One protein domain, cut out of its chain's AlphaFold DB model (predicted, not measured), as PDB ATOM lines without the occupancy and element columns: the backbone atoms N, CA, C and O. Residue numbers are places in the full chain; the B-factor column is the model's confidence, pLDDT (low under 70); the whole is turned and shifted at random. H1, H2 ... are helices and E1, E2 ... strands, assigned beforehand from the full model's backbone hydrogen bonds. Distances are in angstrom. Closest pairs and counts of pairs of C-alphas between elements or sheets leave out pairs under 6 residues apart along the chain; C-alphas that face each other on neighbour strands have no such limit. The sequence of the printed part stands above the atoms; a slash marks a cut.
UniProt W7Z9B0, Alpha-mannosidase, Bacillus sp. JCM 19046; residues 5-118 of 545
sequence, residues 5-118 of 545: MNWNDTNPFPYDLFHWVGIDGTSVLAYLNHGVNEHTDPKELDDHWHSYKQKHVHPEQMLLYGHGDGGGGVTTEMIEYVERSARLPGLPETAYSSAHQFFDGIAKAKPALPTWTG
ATOM      1  N   MET A   5     188.654 267.337 209.943       94.81
ATOM      2  CA  MET A   5     188.566 268.442 210.915       94.81
ATOM      3  C   MET A   5     188.741 267.990 212.374       94.81
ATOM      4  O   MET A   5     189.003 268.823 213.237       94.81
ATOM      5  N   ASN A   6     188.639 266.686 212.658       91.69
ATOM      6  CA  ASN A   6     188.981 266.135 213.973       91.69
ATOM      7  C   ASN A   6     190.494 266.077 214.228       91.69
ATOM      8  O   ASN A   6     190.901 265.765 215.341       91.69
ATOM      9  N   TRP A   7     191.324 266.351 213.217       93.44
ATOM     10  CA  TRP A   7     192.787 266.307 213.308       93.44
ATOM     11  C   TRP A   7     193.419 267.678 213.557       93.44
ATOM     12  O   TRP A   7     194.639 267.791 213.518       93.44
ATOM     13  N   ASN A   8     192.615 268.720 213.784       94.25
ATOM     14  CA  ASN A   8     193.138 270.044 214.109       94.25
ATOM     15  C   ASN A   8     194.118 269.967 215.293       94.25
ATOM     16  O   ASN A   8     193.763 269.458 216.357       94.25
ATOM     17  N   ASP A   9     195.327 270.504 215.108       90.81
ATOM     18  CA  ASP A   9     196.390 270.481 216.120       90.81
ATOM     19  C   ASP A   9     196.110 271.408 217.319       90.81
ATOM     20  O   ASP A   9     196.576 271.149 218.431       90.81
ATOM     21  N   THR A  10     195.334 272.476 217.100       90.44
ATOM     22  CA  THR A  10     195.152 273.570 218.062       90.44
ATOM     23  C   THR A  10     193.702 273.682 218.531       90.44
ATOM     24  O   THR A  10     193.446 273.665 219.737       90.44
ATOM     25  N   ASN A  11     192.736 273.803 217.612       95.88
ATOM     26  CA  ASN A  11     191.333 274.066 217.938       95.88
ATOM     27  C   ASN A  11     190.412 272.890 217.573       95.88
ATOM     28  O   ASN A  11     190.189 272.624 216.387       95.88
ATOM     29  N   PRO A  12     189.772 272.236 218.562       94.81
ATOM     30  CA  PRO A  12     188.726 271.257 218.292       94.81
ATOM     31  C   PRO A  12     187.542 271.894 217.554       94.81
ATOM     32  O   PRO A  12     186.985 272.901 218.001       94.81
ATOM     33  N   PHE A  13     187.115 271.289 216.443       95.94
ATOM     34  CA  PHE A  13     185.967 271.794 215.693       95.94
ATOM     35  C   PHE A  13     184.652 271.610 216.489       95.94
ATOM     36  O   PHE A  13     184.391 270.520 217.015       95.94
ATOM     37  N   PRO A  14     183.791 272.644 216.598       95.19
ATOM     38  CA  PRO A  14     182.707 272.661 217.584       95.19
ATOM     39  C   PRO A  14     181.471 271.824 217.217       95.19
ATOM     40  O   PRO A  14     180.604 271.638 218.073       95.19
ATOM     41  N   TYR A  15     181.352 271.328 215.980       96.50
ATOM     42  CA  TYR A  15     180.127 270.681 215.493       96.50
ATOM     43  C   TYR A  15     180.389 269.353 214.777       96.50
ATOM     44  O   TYR A  15     181.303 269.252 213.971       96.50
ATOM     45  N   ASP A  16     179.524 268.374 215.011       96.38
ATOM     46  CA  ASP A  16     179.485 267.105 214.282       96.38
ATOM     47  C   ASP A  16     178.347 267.091 213.256       96.38
ATOM     48  O   ASP A  16     178.505 266.541 212.177       96.38
ATOM     49  N   LEU A  17     177.220 267.758 213.539       97.38
ATOM     50  CA  LEU A  17     176.095 267.932 212.614       97.38
ATOM     51  C   LEU A  17     175.718 269.417 212.519       97.38
ATOM     52  O   LEU A  17     175.356 270.035 213.522       97.38
ATOM     53  N   PHE A  18     175.828 270.008 211.328       97.94
ATOM     54  CA  PHE A  18     175.702 271.457 211.140       97.94
ATOM     55  C   PHE A  18     175.324 271.842 209.705       97.94
ATOM     56  O   PHE A  18     175.389 271.036 208.778       97.94
ATOM     57  N   HIS A  19     174.948 273.102 209.513       98.19
ATOM     58  CA  HIS A  19     174.820 273.714 208.194       98.19
ATOM     59  C   HIS A  19     176.133 274.389 207.800       98.19
ATOM     60  O   HIS A  19     176.575 275.321 208.470       98.19
ATOM     61  N   TRP A  20     176.754 273.927 206.716       98.25
ATOM     62  CA  TRP A  20     177.937 274.560 206.143       98.25
ATOM     63  C   TRP A  20     177.517 275.531 205.043       98.25
ATOM     64  O   TRP A  20     176.874 275.135 204.071       98.25
ATOM     65  N   VAL A  21     177.851 276.805 205.220       98.12
ATOM     66  CA  VAL A  21     177.437 277.902 204.349       98.12
ATOM     67  C   VAL A  21     178.637 278.405 203.560       98.12
ATOM     68  O   VAL A  21     179.615 278.888 204.138       98.12
ATOM     69  N   GLY A  22     178.547 278.286 202.236       96.31
ATOM     70  CA  GLY A  22     179.533 278.806 201.295       96.31
ATOM     71  C   GLY A  22     179.609 280.332 201.310       96.31
ATOM     72  O   GLY A  22     178.756 281.020 201.871       96.31
ATOM     73  N   ILE A  23     180.639 280.879 200.664       95.31
ATOM     74  CA  ILE A  23     180.855 282.335 200.577       95.31
ATOM     75  C   ILE A  23     179.741 283.076 199.814       95.31
ATOM     76  O   ILE A  23     179.593 284.284 199.962       95.31
ATOM     77  N   ASP A  24     178.953 282.353 199.018       95.69
ATOM     78  CA  ASP A  24     177.786 282.835 198.275       95.69
ATOM     79  C   ASP A  24     176.477 282.757 199.086       95.69
ATOM     80  O   ASP A  24     175.427 283.192 198.617       95.69
ATOM     81  N   GLY A  25     176.526 282.202 200.302       96.44
ATOM     82  CA  GLY A  25     175.364 281.977 201.159       96.44
ATOM     83  C   GLY A  25     174.645 280.645 200.922       96.44
ATOM     84  O   GLY A  25     173.695 280.344 201.648       96.44
ATOM     85  N   THR A  26     175.084 279.822 199.963       97.25
ATOM     86  CA  THR A  26     174.508 278.488 199.748       97.25
ATOM     87  C   THR A  26     174.809 277.594 200.949       97.25
ATOM     88  O   THR A  26     175.955 277.469 201.372       97.25
ATOM     89  N   SER A  27     173.777 276.955 201.502       96.81
ATOM     90  CA  SER A  27     173.879 276.110 202.696       96.81
ATOM     91  C   SER A  27     173.743 274.630 202.350       96.81
ATOM     92  O   SER A  27     172.763 274.229 201.722       96.81
ATOM     93  N   VAL A  28     174.660 273.800 202.849       96.88
ATOM     94  CA  VAL A  28     174.591 272.335 202.761       96.88
ATOM     95  C   VAL A  28     174.538 271.702 204.150       96.88
ATOM     96  O   VAL A  28     175.120 272.210 205.107       96.88
ATOM     97  N   LEU A  29     173.822 270.586 204.278       97.56
ATOM     98  CA  LEU A  29     173.850 269.781 205.496       97.56
ATOM     99  C   LEU A  29     175.188 269.037 205.569       97.56
ATOM    100  O   LEU A  29     175.521 268.251 204.682       97.56
ATOM    101  N   ALA A  30     175.956 269.303 206.619       97.06
ATOM    102  CA  ALA A  30     177.283 268.752 206.826       97.06
ATOM    103  C   ALA A  30     177.314 267.867 208.071       97.06
ATOM    104  O   ALA A  30     176.687 268.157 209.089       97.06
ATOM    105  N   TYR A  31     178.079 266.784 207.961       96.12
ATOM    106  CA  TYR A  31     178.352 265.857 209.046       96.12
ATOM    107  C   TYR A  31     179.860 265.619 209.117       96.12
ATOM    108  O   TYR A  31     180.469 265.239 208.105       96.12
ATOM    109  N   LEU A  32     180.445 265.896 210.277       95.06
ATOM    110  CA  LEU A  32     181.821 265.582 210.625       95.06
ATOM    111  C   LEU A  32     181.804 264.251 211.375       95.06
ATOM    112  O   LEU A  32     181.440 264.205 212.548       95.06
ATOM    113  N   ASN A  33     182.158 263.169 210.679       89.75
ATOM    114  CA  ASN A  33     182.261 261.868 211.328       89.75
ATOM    115  C   ASN A  33     183.542 261.791 212.158       89.75
ATOM    116  O   ASN A  33     184.538 262.419 211.800       89.75
ATOM    117  N   HIS A  34     183.526 261.007 213.237       82.44
ATOM    118  CA  HIS A  34     184.660 260.891 214.150       82.44
ATOM    119  C   HIS A  34     185.913 260.327 213.440       82.44
ATOM    120  O   HIS A  34     186.973 260.952 213.487       82.44
ATOM    121  N   GLY A  35     185.783 259.237 212.676       82.50
ATOM    122  CA  GLY A  35     186.842 258.640 211.852       82.50
ATOM    123  C   GLY A  35     186.320 257.931 210.594       82.50
ATOM    124  O   GLY A  35     185.142 257.999 210.272       82.50
ATOM    125  N   VAL A  36     187.202 257.291 209.821       78.94
ATOM    126  CA  VAL A  36     186.819 256.429 208.672       78.94
ATOM    127  C   VAL A  36     187.223 254.961 208.858       78.94
ATOM    128  O   VAL A  36     186.868 254.124 208.035       78.94
ATOM    129  N   ASN A  37     187.946 254.669 209.946       83.81
ATOM    130  CA  ASN A  37     188.501 253.358 210.293       83.81
ATOM    131  C   ASN A  37     187.999 252.926 211.678       83.81
ATOM    132  O   ASN A  37     188.793 252.537 212.531       83.81
ATOM    133  N   GLU A  38     186.713 253.130 211.956       84.56
ATOM    134  CA  GLU A  38     186.162 252.908 213.297       84.56
ATOM    135  C   GLU A  38     185.985 251.406 213.561       84.56
ATOM    136  O   GLU A  38     185.634 250.639 212.651       84.56
ATOM    137  N   HIS A  39     186.225 250.969 214.800       87.00
ATOM    138  CA  HIS A  39     185.817 249.639 215.222       87.00
ATOM    139  C   HIS A  39     184.390 249.689 215.777       87.00
ATOM    140  O   HIS A  39     183.704 250.707 215.803       87.00
ATOM    141  N   THR A  40     183.882 248.512 216.106       91.62
ATOM    142  CA  THR A  40     182.477 248.297 216.484       91.62
ATOM    143  C   THR A  40     182.368 247.579 217.817       91.62
ATOM    144  O   THR A  40     181.285 247.122 218.180       91.62
ATOM    145  N   ASP A  41     183.477 247.451 218.552       91.25
ATOM    146  CA  ASP A  41     183.425 246.880 219.884       91.25
ATOM    147  C   ASP A  41     182.568 247.756 220.820       91.25
ATOM    148  O   ASP A  41     182.453 248.971 220.631       91.25
ATOM    149  N   PRO A  42     181.951 247.149 221.849       90.88
ATOM    150  CA  PRO A  42     181.038 247.846 222.749       90.88
ATOM    151  C   PRO A  42     181.582 249.140 223.363       90.88
ATOM    152  O   PRO A  42     180.808 250.059 223.616       90.88
ATOM    153  N   LYS A  43     182.891 249.206 223.634       90.75
ATOM    154  CA  LYS A  43     183.508 250.376 224.261       90.75
ATOM    155  C   LYS A  43     183.601 251.523 223.259       90.75
ATOM    156  O   LYS A  43     183.239 252.641 223.604       90.75
ATOM    157  N   GLU A  44     184.059 251.254 222.040       88.94
ATOM    158  CA  GLU A  44     184.133 252.287 221.006       88.94
ATOM    159  C   GLU A  44     182.753 252.845 220.657       88.94
ATOM    160  O   GLU A  44     182.595 254.060 220.581       88.94
ATOM    161  N   LEU A  45     181.723 251.999 220.545       90.25
ATOM    162  CA  LEU A  45     180.347 252.467 220.326       90.25
ATOM    163  C   LEU A  45     179.873 253.432 221.424       90.25
ATOM    164  O   LEU A  45     179.243 254.451 221.127       90.25
ATOM    165  N   ASP A  46     180.188 253.124 222.684       90.44
ATOM    166  CA  ASP A  46     179.882 253.993 223.819       90.44
ATOM    167  C   ASP A  46     180.643 255.326 223.736       90.44
ATOM    168  O   ASP A  46     180.041 256.396 223.861       90.44
ATOM    169  N   ASP A  47     181.947 255.280 223.456       90.56
ATOM    170  CA  ASP A  47     182.805 256.462 223.326       90.56
ATOM    171  C   ASP A  47     182.345 257.373 222.164       90.56
ATOM    172  O   ASP A  47     182.274 258.603 222.302       90.56
ATOM    173  N   HIS A  48     181.960 256.788 221.024       89.88
ATOM    174  CA  HIS A  48     181.434 257.513 219.865       89.88
ATOM    175  C   HIS A  48     180.132 258.245 220.194       89.88
ATOM    176  O   HIS A  48     180.002 259.442 219.918       89.88
ATOM    177  N   TRP A  49     179.195 257.570 220.857       92.25
ATOM    178  CA  TRP A  49     177.940 258.187 221.271       92.25
ATOM    179  C   TRP A  49     178.151 259.321 222.286       92.25
ATOM    180  O   TRP A  49     177.551 260.406 222.200       92.25
ATOM    181  N   HIS A  50     179.047 259.111 223.250       91.81
ATOM    182  CA  HIS A  50     179.370 260.122 224.249       91.81
ATOM    183  C   HIS A  50     180.078 261.342 223.645       91.81
ATOM    184  O   HIS A  50     179.793 262.466 224.074       91.81
ATOM    185  N   SER A  51     180.901 261.157 222.610       90.31
ATOM    186  CA  SER A  51     181.583 262.252 221.906       90.31
ATOM    187  C   SER A  51     180.687 263.035 220.939       90.31
ATOM    188  O   SER A  51     180.946 264.219 220.726       90.31
ATOM    189  N   TYR A  52     179.589 262.451 220.436       94.44
ATOM    190  CA  TYR A  52     178.685 263.133 219.503       94.44
ATOM    191  C   TYR A  52     178.040 264.394 220.106       94.44
ATOM    192  O   TYR A  52     177.216 264.330 221.027       94.44
ATOM    193  N   LYS A  53     178.390 265.566 219.576       95.00
ATOM    194  CA  LYS A  53     178.044 266.885 220.132       95.00
ATOM    195  C   LYS A  53     176.562 267.234 219.960       95.00
ATOM    196  O   LYS A  53     175.950 267.833 220.849       95.00
ATOM    197  N   GLN A  54     175.950 266.841 218.841       95.81
ATOM    198  CA  GLN A  54     174.565 267.201 218.494       95.81
ATOM    199  C   GLN A  54     173.512 266.144 218.876       95.81
ATOM    200  O   GLN A  54     172.340 266.300 218.529       95.81
ATOM    201  N   LYS A  55     173.859 265.140 219.698       94.69
ATOM    202  CA  LYS A  55     172.912 264.099 220.158       94.69
ATOM    203  C   LYS A  55     171.637 264.619 220.836       94.69
ATOM    204  O   LYS A  55     170.615 263.948 220.823       94.69
ATOM    205  N   HIS A  56     171.676 265.815 221.423       93.94
ATOM    206  CA  HIS A  56     170.527 266.429 222.096       93.94
ATOM    207  C   HIS A  56     169.477 267.009 221.128       93.94
ATOM    208  O   HIS A  56     168.318 267.142 221.512       93.94
ATOM    209  N   VAL A  57     169.868 267.359 219.894       94.75
ATOM    210  CA  VAL A  57     168.954 267.853 218.842       94.75
ATOM    211  C   VAL A  57     168.601 266.775 217.821       94.75
ATOM    212  O   VAL A  57     167.499 266.786 217.279       94.75
ATOM    213  N   HIS A  58     169.515 265.842 217.565       94.88
ATOM    214  CA  HIS A  58     169.305 264.712 216.671       94.88
ATOM    215  C   HIS A  58     169.997 263.478 217.268       94.88
ATOM    216  O   HIS A  58     171.207 263.347 217.102       94.88
ATOM    217  N   PRO A  59     169.275 262.607 218.001       94.06
ATOM    218  CA  PRO A  59     169.846 261.494 218.764       94.06
ATOM    219  C   PRO A  59     170.137 260.263 217.887       94.06
ATOM    220  O   PRO A  59     169.829 259.138 218.259       94.06
ATOM    221  N   GLU A  60     170.710 260.486 216.711       93.62
ATOM    222  CA  GLU A  60     171.143 259.453 215.776       93.62
ATOM    223  C   GLU A  60     172.523 259.860 215.253       93.62
ATOM    224  O   GLU A  60     172.756 261.026 214.922       93.62
ATOM    225  N   GLN A  61     173.452 258.907 215.240       92.81
ATOM    226  CA  GLN A  61     174.833 259.095 214.816       92.81
ATOM    227  C   GLN A  61     175.170 258.023 213.786       92.81
ATOM    228  O   GLN A  61     174.837 256.852 213.966       92.81
ATOM    229  N   MET A  62     175.850 258.418 212.714       92.12
ATOM    230  CA  MET A  62     176.403 257.474 211.752       92.12
ATOM    231  C   MET A  62     177.801 257.056 212.206       92.12
ATOM    232  O   MET A  62     178.619 257.923 212.499       92.12
ATOM    233  N   LEU A  63     178.063 255.750 212.222       90.25
ATOM    234  CA  LEU A  63     179.378 255.154 212.467       90.25
ATOM    235  C   LEU A  63     179.944 254.634 211.138       90.25
ATOM    236  O   LEU A  63     179.254 253.903 210.422       90.25
ATOM    237  N   LEU A  64     181.183 254.994 210.803       90.00
ATOM    238  CA  LEU A  64     181.875 254.538 209.594       90.00
ATOM    239  C   LEU A  64     182.963 253.533 209.978       90.00
ATOM    240  O   LEU A  64     184.100 253.902 210.274       90.00
ATOM    241  N   TYR A  65     182.595 252.255 209.948       89.38
ATOM    242  CA  TYR A  65     183.446 251.153 210.381       89.38
ATOM    243  C   TYR A  65     184.078 250.388 209.209       89.38
ATOM    244  O   TYR A  65     183.494 250.271 208.129       89.38
ATOM    245  N   GLY A  66     185.277 249.848 209.433       89.25
ATOM    246  CA  GLY A  66     186.091 249.156 208.425       89.25
ATOM    247  C   GLY A  66     187.572 249.539 208.515       89.25
ATOM    248  O   GLY A  66     187.979 250.221 209.451       89.25
ATOM    249  N   HIS A  67     188.389 249.107 207.548       85.50
ATOM    250  CA  HIS A  67     189.811 249.467 207.483       85.50
ATOM    251  C   HIS A  67     190.142 250.260 206.200       85.50
ATOM    252  O   HIS A  67     190.401 249.703 205.141       85.50
ATOM    253  N   GLY A  68     190.162 251.587 206.277       81.50
ATOM    254  CA  GLY A  68     190.613 252.487 205.208       81.50
ATOM    255  C   GLY A  68     192.139 252.630 205.102       81.50
ATOM    256  O   GLY A  68     192.888 251.757 205.536       81.50
ATOM    257  N   ASP A  69     192.597 253.715 204.466       77.81
ATOM    258  CA  ASP A  69     194.018 254.071 204.266       77.81
ATOM    259  C   ASP A  69     194.875 252.955 203.625       77.81
ATOM    260  O   ASP A  69     196.002 252.679 204.031       77.81
ATOM    261  N   GLY A  70     194.315 252.281 202.615       67.12
ATOM    262  CA  GLY A  70     194.952 251.140 201.942       67.12
ATOM    263  C   GLY A  70     194.709 249.780 202.618       67.12
ATOM    264  O   GLY A  70     195.276 248.779 202.182       67.12
ATOM    265  N   GLY A  71     193.871 249.734 203.658       66.69
ATOM    266  CA  GLY A  71     193.409 248.523 204.341       66.69
ATOM    267  C   GLY A  71     192.208 247.815 203.688       66.69
ATOM    268  O   GLY A  71     191.786 248.125 202.574       66.69
ATOM    269  N   GLY A  72     191.683 246.798 204.383       73.56
ATOM    270  CA  GLY A  72     190.558 245.961 203.941       73.56
ATOM    271  C   GLY A  72     189.156 246.495 204.284       73.56
ATOM    272  O   GLY A  72     188.968 247.454 205.015       73.56
ATOM    273  N   GLY A  73     188.111 245.841 203.779       86.69
ATOM    274  CA  GLY A  73     186.731 246.209 204.117       86.69
ATOM    275  C   GLY A  73     186.324 245.876 205.561       86.69
ATOM    276  O   GLY A  73     187.134 245.516 206.413       86.69
ATOM    277  N   VAL A  74     185.021 245.958 205.812       91.25
ATOM    278  CA  VAL A  74     184.376 245.480 207.044       91.25
ATOM    279  C   VAL A  74     184.704 244.002 207.294       91.25
ATOM    280  O   VAL A  74     184.602 243.186 206.374       91.25
ATOM    281  N   THR A  75     185.041 243.643 208.538       91.81
ATOM    282  CA  THR A  75     185.258 242.242 208.936       91.81
ATOM    283  C   THR A  75     183.997 241.603 209.523       91.81
ATOM    284  O   THR A  75     183.078 242.289 209.976       91.81
ATOM    285  N   THR A  76     183.949 240.270 209.550       92.94
ATOM    286  CA  THR A  76     182.842 239.516 210.160       92.94
ATOM    287  C   THR A  76     182.694 239.833 211.650       92.94
ATOM    288  O   THR A  76     181.581 239.967 212.148       92.94
ATOM    289  N   GLU A  77     183.808 239.998 212.364       92.81
ATOM    290  CA  GLU A  77     183.820 240.333 213.789       92.81
ATOM    291  C   GLU A  77     183.173 241.692 214.040       92.81
ATOM    292  O   GLU A  77     182.441 241.842 215.016       92.81
ATOM    293  N   MET A  78     183.391 242.660 213.144       93.06
ATOM    294  CA  MET A  78     182.762 243.970 213.273       93.06
ATOM    295  C   MET A  78     181.235 243.874 213.188       93.06
ATOM    296  O   MET A  78     180.513 244.475 213.978       93.06
ATOM    297  N   ILE A  79     180.731 243.060 212.257       92.75
ATOM    298  CA  ILE A  79     179.292 242.804 212.106       92.75
ATOM    299  C   ILE A  79     178.740 242.154 213.384       92.75
ATOM    300  O   ILE A  79     177.751 242.635 213.937       92.75
ATOM    301  N   GLU A  80     179.416 241.124 213.899       92.50
ATOM    302  CA  GLU A  80     179.034 240.440 215.140       92.50
ATOM    303  C   GLU A  80     179.000 241.381 216.353       92.50
ATOM    304  O   GLU A  80     178.101 241.273 217.191       92.50
ATOM    305  N   TYR A  81     179.953 242.310 216.471       92.25
ATOM    306  CA  TYR A  81     179.953 243.266 217.576       92.25
ATOM    307  C   TYR A  81     178.800 244.263 217.488       92.25
ATOM    308  O   TYR A  81     178.182 244.520 218.521       92.25
ATOM    309  N   VAL A  82     178.447 244.756 216.296       91.12
ATOM    310  CA  VAL A  82     177.259 245.613 216.115       91.12
ATOM    311  C   VAL A  82     175.997 244.880 216.582       91.12
ATOM    312  O   VAL A  82     175.274 245.374 217.446       91.12
ATOM    313  N   GLU A  83     175.761 243.657 216.094       89.69
ATOM    314  CA  GLU A  83     174.549 242.897 216.437       89.69
ATOM    315  C   GLU A  83     174.441 242.564 217.933       89.69
ATOM    316  O   GLU A  83     173.342 242.524 218.500       89.69
ATOM    317  N   ARG A  84     175.576 242.296 218.585       89.62
ATOM    318  CA  ARG A  84     175.620 241.968 220.018       89.62
ATOM    319  C   ARG A  84     175.499 243.207 220.892       89.62
ATOM    320  O   ARG A  84     174.820 243.137 221.916       89.62
ATOM    321  N   SER A  85     176.111 244.321 220.492       87.75
ATOM    322  CA  SER A  85     176.082 245.580 221.243       87.75
ATOM    323  C   SER A  85     174.670 246.144 221.357       87.75
ATOM    324  O   SER A  85     174.298 246.596 222.434       87.75
ATOM    325  N   ALA A  86     173.832 245.960 220.328       83.06
ATOM    326  CA  ALA A  86     172.403 246.290 220.367       83.06
ATOM    327  C   ALA A  86     171.629 245.642 221.536       83.06
ATOM    328  O   ALA A  86     170.536 246.080 221.887       83.06
ATOM    329  N   ARG A  87     172.160 244.556 222.121       86.62
ATOM    330  CA  ARG A  87     171.527 243.794 223.211       86.62
ATOM    331  C   ARG A  87     172.122 244.098 224.587       86.62
ATOM    332  O   ARG A  87     171.660 243.523 225.574       86.62
ATOM    333  N   LEU A  88     173.151 244.944 224.670       89.38
ATOM    334  CA  LEU A  88     173.822 245.278 225.924       89.38
ATOM    335  C   LEU A  88     173.143 246.485 226.596       89.38
ATOM    336  O   LEU A  88     173.064 247.557 225.996       89.38
ATOM    337  N   PRO A  89     172.667 246.353 227.849       88.88
ATOM    338  CA  PRO A  89     172.089 247.478 228.574       88.88
ATOM    339  C   PRO A  89     173.095 248.621 228.749       88.88
ATOM    340  O   PRO A  89     174.200 248.397 229.238       88.88
ATOM    341  N   GLY A  90     172.681 249.843 228.410       87.88
ATOM    342  CA  GLY A  90     173.491 251.056 228.562       87.88
ATOM    343  C   GLY A  90     174.159 251.548 227.279       87.88
ATOM    344  O   GLY A  90     174.584 252.697 227.256       87.88
ATOM    345  N   LEU A  91     174.186 250.736 226.217       90.56
ATOM    346  CA  LEU A  91     174.681 251.147 224.901       90.56
ATOM    347  C   LEU A  91     173.575 251.762 224.030       90.56
ATOM    348  O   LEU A  91     172.391 251.481 224.256       90.56
ATOM    349  N   PRO A  92     173.938 252.593 223.032       89.25
ATOM    350  CA  PRO A  92     172.991 253.064 222.027       89.25
ATOM    351  C   PRO A  92     172.410 251.899 221.210       89.25
ATOM    352  O   PRO A  92     173.061 250.876 220.993       89.25
ATOM    353  N   GLU A  93     171.180 252.071 220.720       90.00
ATOM    354  CA  GLU A  93     170.606 251.156 219.732       90.00
ATOM    355  C   GLU A  93     171.380 251.277 218.412       90.00
ATOM    356  O   GLU A  93     171.672 252.381 217.951       90.00
ATOM    357  N   THR A  94     171.712 250.142 217.798       90.25
ATOM    358  CA  THR A  94     172.469 250.098 216.542       90.25
ATOM    359  C   THR A  94     171.638 249.470 215.431       90.25
ATOM    360  O   THR A  94     171.005 248.433 215.639       90.25
ATOM    361  N   ALA A  95     171.707 250.036 214.228       89.94
ATOM    362  CA  ALA A  95     171.076 249.486 213.034       89.94
ATOM    363  C   ALA A  95     171.962 249.692 211.800       89.94
ATOM    364  O   ALA A  95     172.687 250.682 211.701       89.94
ATOM    365  N   TYR A  96     171.874 248.776 210.833       93.00
ATOM    366  CA  TYR A  96     172.508 248.971 209.531       93.00
ATOM    367  C   TYR A  96     171.733 250.005 208.717       93.00
ATOM    368  O   TYR A  96     170.508 249.939 208.611       93.00
ATOM    369  N   SER A  97     172.460 250.945 208.125       93.69
ATOM    370  CA  SER A  97     171.898 252.045 207.347       93.69
ATOM    371  C   SER A  97     172.851 252.438 206.218       93.69
ATOM    372  O   SER A  97     173.918 251.851 206.033       93.69
ATOM    373  N   SER A  98     172.456 253.445 205.451       94.88
ATOM    374  CA  SER A  98     173.299 254.115 204.467       94.88
ATOM    375  C   SER A  98     173.435 255.593 204.815       94.88
ATOM    376  O   SER A  98     172.542 256.182 205.423       94.88
ATOM    377  N   ALA A  99     174.513 256.228 204.344       94.06
ATOM    378  CA  ALA A  99     174.673 257.675 204.481       94.06
ATOM    379  C   ALA A  99     173.465 258.442 203.907       94.06
ATOM    380  O   ALA A  99     173.055 259.453 204.467       94.06
ATOM    381  N   HIS A 100     172.857 257.938 202.827       95.62
ATOM    382  CA  HIS A 100     171.670 258.552 202.231       95.62
ATOM    383  C   HIS A 100     170.476 258.537 203.191       95.62
ATOM    384  O   HIS A 100     169.907 259.587 203.461       95.62
ATOM    385  N   GLN A 101     170.157 257.378 203.776       96.38
ATOM    386  CA  GLN A 101     169.061 257.252 204.743       96.38
ATOM    387  C   GLN A 101     169.274 258.125 205.985       96.38
ATOM    388  O   GLN A 101     168.320 258.741 206.456       96.38
ATOM    389  N   PHE A 102     170.515 258.222 206.474       95.31
ATOM    390  CA  PHE A 102     170.872 259.108 207.585       95.31
ATOM    391  C   PHE A 102     170.575 260.581 207.253       95.31
ATOM    392  O   PHE A 102     169.839 261.260 207.974       95.31
ATOM    393  N   PHE A 103     171.071 261.079 206.114       96.62
ATOM    394  CA  PHE A 103     170.823 262.463 205.696       96.62
ATOM    395  C   PHE A 103     169.349 262.738 205.362       96.62
ATOM    396  O   PHE A 103     168.846 263.808 205.711       96.62
ATOM    397  N   ASP A 104     168.634 261.788 204.752       95.88
ATOM    398  CA  ASP A 104     167.190 261.890 204.500       95.88
ATOM    399  C   ASP A 104     166.395 261.989 205.808       95.88
ATOM    400  O   ASP A 104     165.459 262.790 205.920       95.88
ATOM    401  N   GLY A 105     166.790 261.209 206.820       95.25
ATOM    402  CA  GLY A 105     166.232 261.261 208.168       95.25
ATOM    403  C   GLY A 105     166.364 262.655 208.779       95.25
ATOM    404  O   GLY A 105     165.370 263.233 209.228       95.25
ATOM    405  N   ILE A 106     167.559 263.245 208.707       96.50
ATOM    406  CA  ILE A 106     167.820 264.609 209.188       96.50
ATOM    407  C   ILE A 106     167.018 265.643 208.391       96.50
ATOM    408  O   ILE A 106     166.377 266.517 208.980       96.50
ATOM    409  N   ALA A 107     167.000 265.541 207.060       95.69
ATOM    410  CA  ALA A 107     166.274 266.464 206.189       95.69
ATOM    411  C   ALA A 107     164.756 266.441 206.445       95.69
ATOM    412  O   ALA A 107     164.087 267.475 206.349       95.69
ATOM    413  N   LYS A 108     164.208 265.276 206.814       96.25
ATOM    414  CA  LYS A 108     162.810 265.115 207.226       96.25
ATOM    415  C   LYS A 108     162.558 265.655 208.635       96.25
ATOM    416  O   LYS A 108     161.545 266.322 208.843       96.25
ATOM    417  N   ALA A 109     163.452 265.370 209.582       95.62
ATOM    418  CA  ALA A 109     163.327 265.794 210.976       95.62
ATOM    419  C   ALA A 109     163.511 267.309 211.160       95.62
ATOM    420  O   ALA A 109     162.904 267.886 212.059       95.62
ATOM    421  N   LYS A 110     164.317 267.948 210.299       95.69
ATOM    422  CA  LYS A 110     164.653 269.382 210.332       95.69
ATOM    423  C   LYS A 110     165.043 269.871 211.738       95.69
ATOM    424  O   LYS A 110     164.435 270.825 212.234       95.69
ATOM    425  N   PRO A 111     166.019 269.223 212.405       96.75
ATOM    426  CA  PRO A 111     166.476 269.679 213.709       96.75
ATOM    427  C   PRO A 111     167.054 271.097 213.609       96.75
ATOM    428  O   PRO A 111     167.568 271.506 212.568       96.75
ATOM    429  N   ALA A 112     166.991 271.851 214.705       96.44
ATOM    430  CA  ALA A 112     167.665 273.140 214.791       96.44
ATOM    431  C   ALA A 112     169.180 272.907 214.927       96.44
ATOM    432  O   ALA A 112     169.655 272.522 215.995       96.44
ATOM    433  N   LEU A 113     169.922 273.104 213.835       97.62
ATOM    434  CA  LEU A 113     171.363 272.855 213.761       97.62
ATOM    435  C   LEU A 113     172.173 274.160 213.758       97.62
ATOM    436  O   LEU A 113     171.701 275.172 213.234       97.62
ATOM    437  N   PRO A 114     173.404 274.146 214.302       97.62
ATOM    438  CA  PRO A 114     174.318 275.277 214.201       97.62
ATOM    439  C   PRO A 114     174.774 275.509 212.754       97.62
ATOM    440  O   PRO A 114     174.652 274.638 211.890       97.62
ATOM    441  N   THR A 115     175.340 276.686 212.499       97.94
ATOM    442  CA  THR A 115     175.831 277.098 211.179       97.94
ATOM    443  C   THR A 115     177.316 277.439 211.235       97.94
ATOM    444  O   THR A 115     177.753 278.137 212.147       97.94
ATOM    445  N   TRP A 116     178.074 276.982 210.238       97.69
ATOM    446  CA  TRP A 116     179.452 277.393 209.976       97.69
ATOM    447  C   TRP A 116     179.525 278.083 208.613       97.69
ATOM    448  O   TRP A 116     179.156 277.479 207.609       97.69
ATOM    449  N   THR A 117     179.999 279.328 208.563       96.81
ATOM    450  CA  THR A 117     180.101 280.114 207.323       96.81
ATOM    451  C   THR A 117     181.556 280.301 206.924       96.81
ATOM    452  O   THR A 117     182.376 280.683 207.755       96.81
ATOM    453  N   GLY A 118     181.856 280.091 205.643       92.94
ATOM    454  CA  GLY A 118     183.215 280.165 205.112       92.94
ATOM    455  C   GLY A 118     183.889 278.799 205.061       92.94
ATOM    456  O   GLY A 118     183.231 277.763 205.124       92.94
TER     457      GLY A 118
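This is residues 5 to 118 of the 545 residues of the protein "Alpha-mannosidase" of Bacillus sp. JCM 19046 (UniProt W7Z9B0). With little regular structure, this is mostly loops, with a small three-stranded sheet at one end, H2 at the other, and H1 and H3 between. The printed part has 114 residues, 44 in named elements, mixed in class: E1, E2, H1, H2, H3, E3. The mixed sheet runs E2, E1, E3. The whole is compact, radius of gyration 15.3 A, spanning 46 by 32 by 25 A.

Find C-alpha 17 at (176.095, 267.932, 212.614), where E1, residues 17 to 21, begins; E2 is 27 to 31. H1, 42 to 51, measures 14.4 A, H2, 76 to 85, 14.3 A, and H3, 99 to 109, 15.4 A. E3, 115 to 117, ends at (180.101, 280.114, 207.323).

Hairpin E1 and E2 is antiparallel; see N 20 and O 28, 2.9 A. E1 and E3 are parallel; see N 21 and O 116, 2.8 A. H3 only grazes the sheet, with residues 103 to 107. H1 and H2 only just touch, with 3 pairs of C-alphas within 8 A, closest Pro 42 and Ser 85, 5.7 A. In H1, H2 and H3 every O i to N i+4 pair is within hydrogen-bond range.

The printed part has no cut. Links 52 to 75 and 86 to 98 are long. Residues 70 to 71 have pLDDT under 70.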